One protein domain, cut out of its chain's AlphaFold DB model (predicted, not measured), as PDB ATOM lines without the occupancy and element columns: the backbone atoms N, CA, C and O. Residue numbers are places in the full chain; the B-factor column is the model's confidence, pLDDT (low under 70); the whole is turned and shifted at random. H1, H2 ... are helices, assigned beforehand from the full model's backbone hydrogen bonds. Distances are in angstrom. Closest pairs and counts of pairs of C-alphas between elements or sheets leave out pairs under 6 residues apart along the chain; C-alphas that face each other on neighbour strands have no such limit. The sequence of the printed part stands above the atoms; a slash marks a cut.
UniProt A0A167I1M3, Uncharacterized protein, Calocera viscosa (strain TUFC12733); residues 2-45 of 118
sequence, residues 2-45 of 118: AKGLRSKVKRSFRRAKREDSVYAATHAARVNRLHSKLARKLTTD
ATOM      1  N   ALA A   2     185.159 148.177 115.512       86.62
ATOM      2  CA  ALA A   2     185.297 149.410 116.284       86.62
ATOM      3  C   ALA A   2     185.269 149.098 117.791       86.62
ATOM      4  O   ALA A   2     184.530 148.231 118.254       86.62
ATOM      5  N   LYS A   3     186.086 149.798 118.583       92.62
ATOM      6  CA  LYS A   3     186.055 149.675 120.048       92.62
ATOM      7  C   LYS A   3     184.823 150.406 120.597       92.62
ATOM      8  O   LYS A   3     184.635 151.584 120.309       92.62
ATOM      9  N   GLY A   4     184.048 149.751 121.462       95.38
ATOM     10  CA  GLY A   4     182.903 150.377 122.136       95.38
ATOM     11  C   GLY A   4     183.290 151.474 123.141       95.38
ATOM     12  O   GLY A   4     184.429 151.532 123.627       95.38
ATOM     13  N   LEU A   5     182.315 152.311 123.518       91.06
ATOM     14  CA  LEU A   5     182.488 153.444 124.445       91.06
ATOM     15  C   LEU A   5     183.096 153.023 125.792       91.06
ATOM     16  O   LEU A   5     183.903 153.746 126.375       91.06
ATOM     17  N   ARG A   6     182.710 151.833 126.263       94.25
ATOM     18  CA  ARG A   6     183.106 151.267 127.554       94.25
ATOM     19  C   ARG A   6     184.357 150.388 127.491       94.25
ATOM     20  O   ARG A   6     184.735 149.837 128.524       94.25
ATOM     21  N   SER A   7     185.004 150.265 126.332       96.88
ATOM     22  CA  SER A   7     186.202 149.435 126.176       96.88
ATOM     23  C   SER A   7     187.348 149.906 127.077       96.88
ATOM     24  O   SER A   7     187.602 151.105 127.211       96.88
ATOM     25  N   LYS A   8     188.061 148.956 127.694       95.25
ATOM     26  CA  LYS A   8     189.140 149.252 128.652       95.25
ATOM     27  C   LYS A   8     190.255 150.086 128.020       95.25
ATOM     28  O   LYS A   8     190.626 151.107 128.581       95.25
ATOM     29  N   VAL A   9     190.662 149.726 126.801       94.81
ATOM     30  CA  VAL A   9     191.681 150.450 126.022       94.81
ATOM     31  C   VAL A   9     191.297 151.918 125.777       94.81
ATOM     32  O   VAL A   9     192.106 152.816 125.974       94.81
ATOM     33  N   LYS A  10     190.049 152.213 125.381       95.31
ATOM     34  CA  LYS A  10     189.637 153.613 125.152       95.31
ATOM     35  C   LYS A  10     189.472 154.373 126.468       95.31
ATOM     36  O   LYS A  10     189.739 155.572 126.503       95.31
ATOM     37  N   ARG A  11     189.028 153.712 127.543       95.81
ATOM     38  CA  ARG A  11     188.910 154.336 128.868       95.81
ATOM     39  C   ARG A  11     190.274 154.699 129.454       95.81
ATOM     40  O   ARG A  11     190.392 155.820 129.938       95.81
ATOM     41  N   SER A  12     191.277 153.819 129.375       94.31
ATOM     42  CA  SER A  12     192.638 154.111 129.857       94.31
ATOM     43  C   SER A  12     193.264 155.274 129.090       94.31
ATOM     44  O   SER A  12     193.789 156.192 129.705       94.31
ATOM     45  N   PHE A  13     193.083 155.328 127.769       93.75
ATOM     46  CA  PHE A  13     193.538 156.464 126.964       93.75
ATOM     47  C   PHE A  13     192.860 157.789 127.356       93.75
ATOM     48  O   PHE A  13     193.509 158.827 127.449       93.75
ATOM     49  N   ARG A  14     191.545 157.782 127.627       94.06
ATOM     50  CA  ARG A  14     190.851 158.981 128.135       94.06
ATOM     51  C   ARG A  14     191.283 159.338 129.553       94.06
ATOM     52  O   ARG A  14     191.254 160.512 129.892       94.06
ATOM     53  N   ARG A  15     191.611 158.352 130.391       94.31
ATOM     54  CA  ARG A  15     192.149 158.587 131.732       94.31
ATOM     55  C   ARG A  15     193.479 159.333 131.633       94.31
ATOM     56  O   ARG A  15     193.539 160.449 132.123       94.31
ATOM     57  N   ALA A  16     194.436 158.803 130.870       93.56
ATOM     58  CA  ALA A  16     195.725 159.455 130.625       93.56
ATOM     59  C   ALA A  16     195.561 160.878 130.060       93.56
ATOM     60  O   ALA A  16     196.208 161.811 130.509       93.56
ATOM     61  N   LYS A  17     194.605 161.099 129.142       94.38
ATOM     62  CA  LYS A  17     194.294 162.457 128.660       94.38
ATOM     63  C   LYS A  17     193.791 163.408 129.747       94.38
ATOM     64  O   LYS A  17     194.060 164.599 129.660       94.38
ATOM     65  N   ARG A  18     193.025 162.929 130.727       93.00
ATOM     66  CA  ARG A  18     192.525 163.790 131.811       93.00
ATOM     67  C   ARG A  18     193.601 164.129 132.839       93.00
ATOM     68  O   ARG A  18     193.463 165.163 133.474       93.00
ATOM     69  N   GLU A  19     194.609 163.275 132.984       90.38
ATOM     70  CA  GLU A  19     195.689 163.419 133.966       90.38
ATOM     71  C   GLU A  19     196.875 164.208 133.374       90.38
ATOM     72  O   GLU A  19     197.227 165.256 133.906       90.38
ATOM     73  N   ASP A  20     197.401 163.795 132.215       84.69
ATOM     74  CA  ASP A  20     198.732 164.232 131.751       84.69
ATOM     75  C   ASP A  20     198.713 165.189 130.547       84.69
ATOM     76  O   ASP A  20     199.759 165.626 130.072       84.69
ATOM     77  N   SER A  21     197.541 165.494 129.980       88.94
ATOM     78  CA  SER A  21     197.461 166.313 128.759       88.94
ATOM     79  C   SER A  21     197.096 167.773 129.026       88.94
ATOM     80  O   SER A  21     196.662 168.144 130.114       88.94
ATOM     81  N   VAL A  22     197.158 168.600 127.977       90.19
ATOM     82  CA  VAL A  22     196.669 169.995 127.959       90.19
ATOM     83  C   VAL A  22     195.232 170.129 128.494       90.19
ATOM     84  O   VAL A  22     194.856 171.171 129.036       90.19
ATOM     85  N   TYR A  23     194.420 169.067 128.403       92.88
ATOM     86  CA  TYR A  23     193.097 169.020 129.026       92.88
ATOM     87  C   TYR A  23     193.145 169.276 130.543       92.88
ATOM     88  O   TYR A  23     192.305 170.006 131.063       92.88
ATOM     89  N   ALA A  24     194.133 168.725 131.253       92.19
ATOM     90  CA  ALA A  24     194.292 168.920 132.692       92.19
ATOM     91  C   ALA A  24     194.615 170.386 133.018       92.19
ATOM     92  O   ALA A  24     193.935 171.008 133.833       92.19
ATOM     93  N   ALA A  25     195.590 170.965 132.311       91.56
ATOM     94  CA  ALA A  25     196.016 172.352 132.505       91.56
ATOM     95  C   ALA A  25     194.885 173.356 132.224       91.56
ATOM     96  O   ALA A  25     194.623 174.258 133.020       91.56
ATOM     97  N   THR A  26     194.164 173.176 131.116       94.31
ATOM     98  CA  THR A  26     193.029 174.043 130.753       94.31
ATOM     99  C   THR A  26     191.870 173.925 131.740       94.31
ATOM    100  O   THR A  26     191.260 174.937 132.096       94.31
ATOM    101  N   HIS A  27     191.583 172.715 132.227       92.38
ATOM    102  CA  HIS A  27     190.563 172.499 133.244       92.38
ATOM    103  C   HIS A  27     190.944 173.163 134.573       92.38
ATOM    104  O   HIS A  27     190.137 173.902 135.134       92.38
ATOM    105  N   ALA A  28     192.184 172.980 135.038       92.19
ATOM    106  CA  ALA A  28     192.692 173.625 136.247       92.19
ATOM    107  C   ALA A  28     192.641 175.159 136.145       92.19
ATOM    108  O   ALA A  28     192.142 175.826 137.047       92.19
ATOM    109  N   ALA A  29     193.050 175.732 135.007       94.69
ATOM    110  CA  ALA A  29     192.964 177.171 134.776       94.69
ATOM    111  C   ALA A  29     191.516 177.686 134.830       94.69
ATOM    112  O   ALA A  29     191.246 178.733 135.423       94.69
ATOM    113  N   ARG A  30     190.560 176.952 134.244       96.25
ATOM    114  CA  ARG A  30     189.134 177.299 134.322       96.25
ATOM    115  C   ARG A  30     188.630 177.268 135.764       96.25
ATOM    116  O   ARG A  30     187.956 178.207 136.179       96.25
ATOM    117  N   VAL A  31     188.978 176.229 136.519       95.62
ATOM    118  CA  VAL A  31     188.616 176.090 137.936       95.62
ATOM    119  C   VAL A  31     189.193 177.247 138.758       95.62
ATOM    120  O   VAL A  31     188.448 177.904 139.479       95.62
ATOM    121  N   ASN A  32     190.465 177.598 138.565       95.69
ATOM    122  CA  ASN A  32     191.102 178.725 139.255       95.69
ATOM    123  C   ASN A  32     190.426 180.068 138.942       95.69
ATOM    124  O   ASN A  32     190.213 180.884 139.840       95.69
ATOM    125  N   ARG A  33     190.033 180.295 137.681       95.94
ATOM    126  CA  ARG A  33     189.272 181.494 137.288       95.94
ATOM    127  C   ARG A  33     187.924 181.561 138.003       95.94
ATOM    128  O   ARG A  33     187.540 182.631 138.463       95.94
ATOM    129  N   LEU A  34     187.209 180.440 138.104       96.44
ATOM    130  CA  LEU A  34     185.926 180.380 138.808       96.44
ATOM    131  C   LEU A  34     186.094 180.610 140.311       96.44
ATOM    132  O   LEU A  34     185.374 181.432 140.867       96.44
ATOM    133  N   HIS A  35     187.083 179.976 140.944       95.56
ATOM    134  CA  HIS A  35     187.405 180.228 142.350       95.56
ATOM    135  C   HIS A  35     187.732 181.695 142.607       95.56
ATOM    136  O   HIS A  35     187.197 182.275 143.543       95.56
ATOM    137  N   SER A  36     188.532 182.320 141.743       94.19
ATOM    138  CA  SER A  36     188.862 183.745 141.861       94.19
ATOM    139  C   SER A  36     187.615 184.631 141.764       94.19
ATOM    140  O   SER A  36     187.481 185.593 142.511       94.19
ATOM    141  N   LYS A  37     186.671 184.304 140.867       94.19
ATOM    142  CA  LYS A  37     185.395 185.029 140.743       94.19
ATOM    143  C   LYS A  37     184.508 184.852 141.975       94.19
ATOM    144  O   LYS A  37     183.915 185.824 142.425       94.19
ATOM    145  N   LEU A  38     184.413 183.634 142.504       93.38
ATOM    146  CA  LEU A  38     183.629 183.353 143.707       93.38
ATOM    147  C   LEU A  38     184.236 184.027 144.937       93.38
ATOM    148  O   LEU A  38     183.509 184.665 145.682       93.38
ATOM    149  N   ALA A  39     185.558 183.954 145.104       91.62
ATOM    150  CA  ALA A  39     186.263 184.629 146.187       91.62
ATOM    151  C   ALA A  39     186.005 186.140 146.162       91.62
ATOM    152  O   ALA A  39     185.662 186.703 147.191       91.62
ATOM    153  N   ARG A  40     186.073 186.771 144.978       89.44
ATOM    154  CA  ARG A  40     185.742 188.196 144.816       89.44
ATOM    155  C   ARG A  40     184.318 188.519 145.260       89.44
ATOM    156  O   ARG A  40     184.144 189.482 145.988       89.44
ATOM    157  N   LYS A  41     183.329 187.714 144.854       87.31
ATOM    158  CA  LYS A  41     181.931 187.902 145.277       87.31
ATOM    159  C   LYS A  41     181.775 187.797 146.794       87.31
ATOM    160  O   LYS A  41     181.187 188.667 147.410       87.31
ATOM    161  N   LEU A  42     182.379 186.775 147.398       84.94
ATOM    162  CA  LEU A  42     182.324 186.590 148.849       84.94
ATOM    163  C   LEU A  42     182.954 187.764 149.608       84.94
ATOM    164  O   LEU A  42     182.406 188.186 150.616       84.94
ATOM    165  N   THR A  43     184.077 188.306 149.124       80.44
ATOM    166  CA  THR A  43     184.717 189.472 149.754       80.44
ATOM    167  C   THR A  43     183.938 190.767 149.539       80.44
ATOM    168  O   THR A  43     183.921 191.612 150.423       80.44
ATOM    169  N   THR A  44     183.278 190.937 148.388       72.81
ATOM    170  CA  THR A  44     182.425 192.114 148.147       72.81
ATOM    171  C   THR A  44     181.130 192.063 148.952       72.81
ATOM    172  O   THR A  44     180.582 193.111 149.260       72.81
ATOM    173  N   ASP A  45     180.659 190.868 149.318       62.34
ATOM    174  CA  ASP A  45     179.442 190.689 150.116       62.34
ATOM    175  C   ASP A  45     179.687 190.904 151.627       62.34
ATOM    176  O   ASP A  45     178.739 191.145 152.372       62.34
TER     177      ASP A  45
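Overview. This is residues 2 to 45 of the 118 residues of an uncharacterized protein of Calocera viscosa (strain TUFC12733) (UniProt A0A167I1M3). A long helix, H2, and a shorter one before it, H1, meet near their ends in an open, wide V, and a short tail, residues 2 to 7, leads into the far end of H1. The printed part has 44 residues with two named helices, H1 then H2, and no named strand; the class is all helix. It is extended, with a radius of gyration of the C-alphas of 16.6 A, and spans 53 by 17 by 12 A.

Along the chain. H2, residues 22 to 45, is 34.9 A long and ends with C-alpha 45 at (179.442, 190.689, 150.116). H1, residues 8 to 20, is 18.1 A long and begins with C-alpha 8 at (189.140, 149.252, 128.652).

Arrangement. H2 and H1 only just touch, with 3 pairs of C-alphas within 8 A, and touch only at the corner by their tight link of 1 residue. The closest C-alphas, those of Arg 18 and Ala 24, are 5.5 A apart. The helices run the same way at a steep tilt of 53 degrees. In H1 and H2 every O i to N i+4 pair is within hydrogen-bond range.

Size, cuts and confidence. The C-alphas farthest apart, those of Ala 2 and Asp 45, are 53.7 A apart. Residues 2 to 15 and 28 to 45 stand free. The printed part has no cut. Its mean pLDDT is 91.5, and residue 45 is under 70.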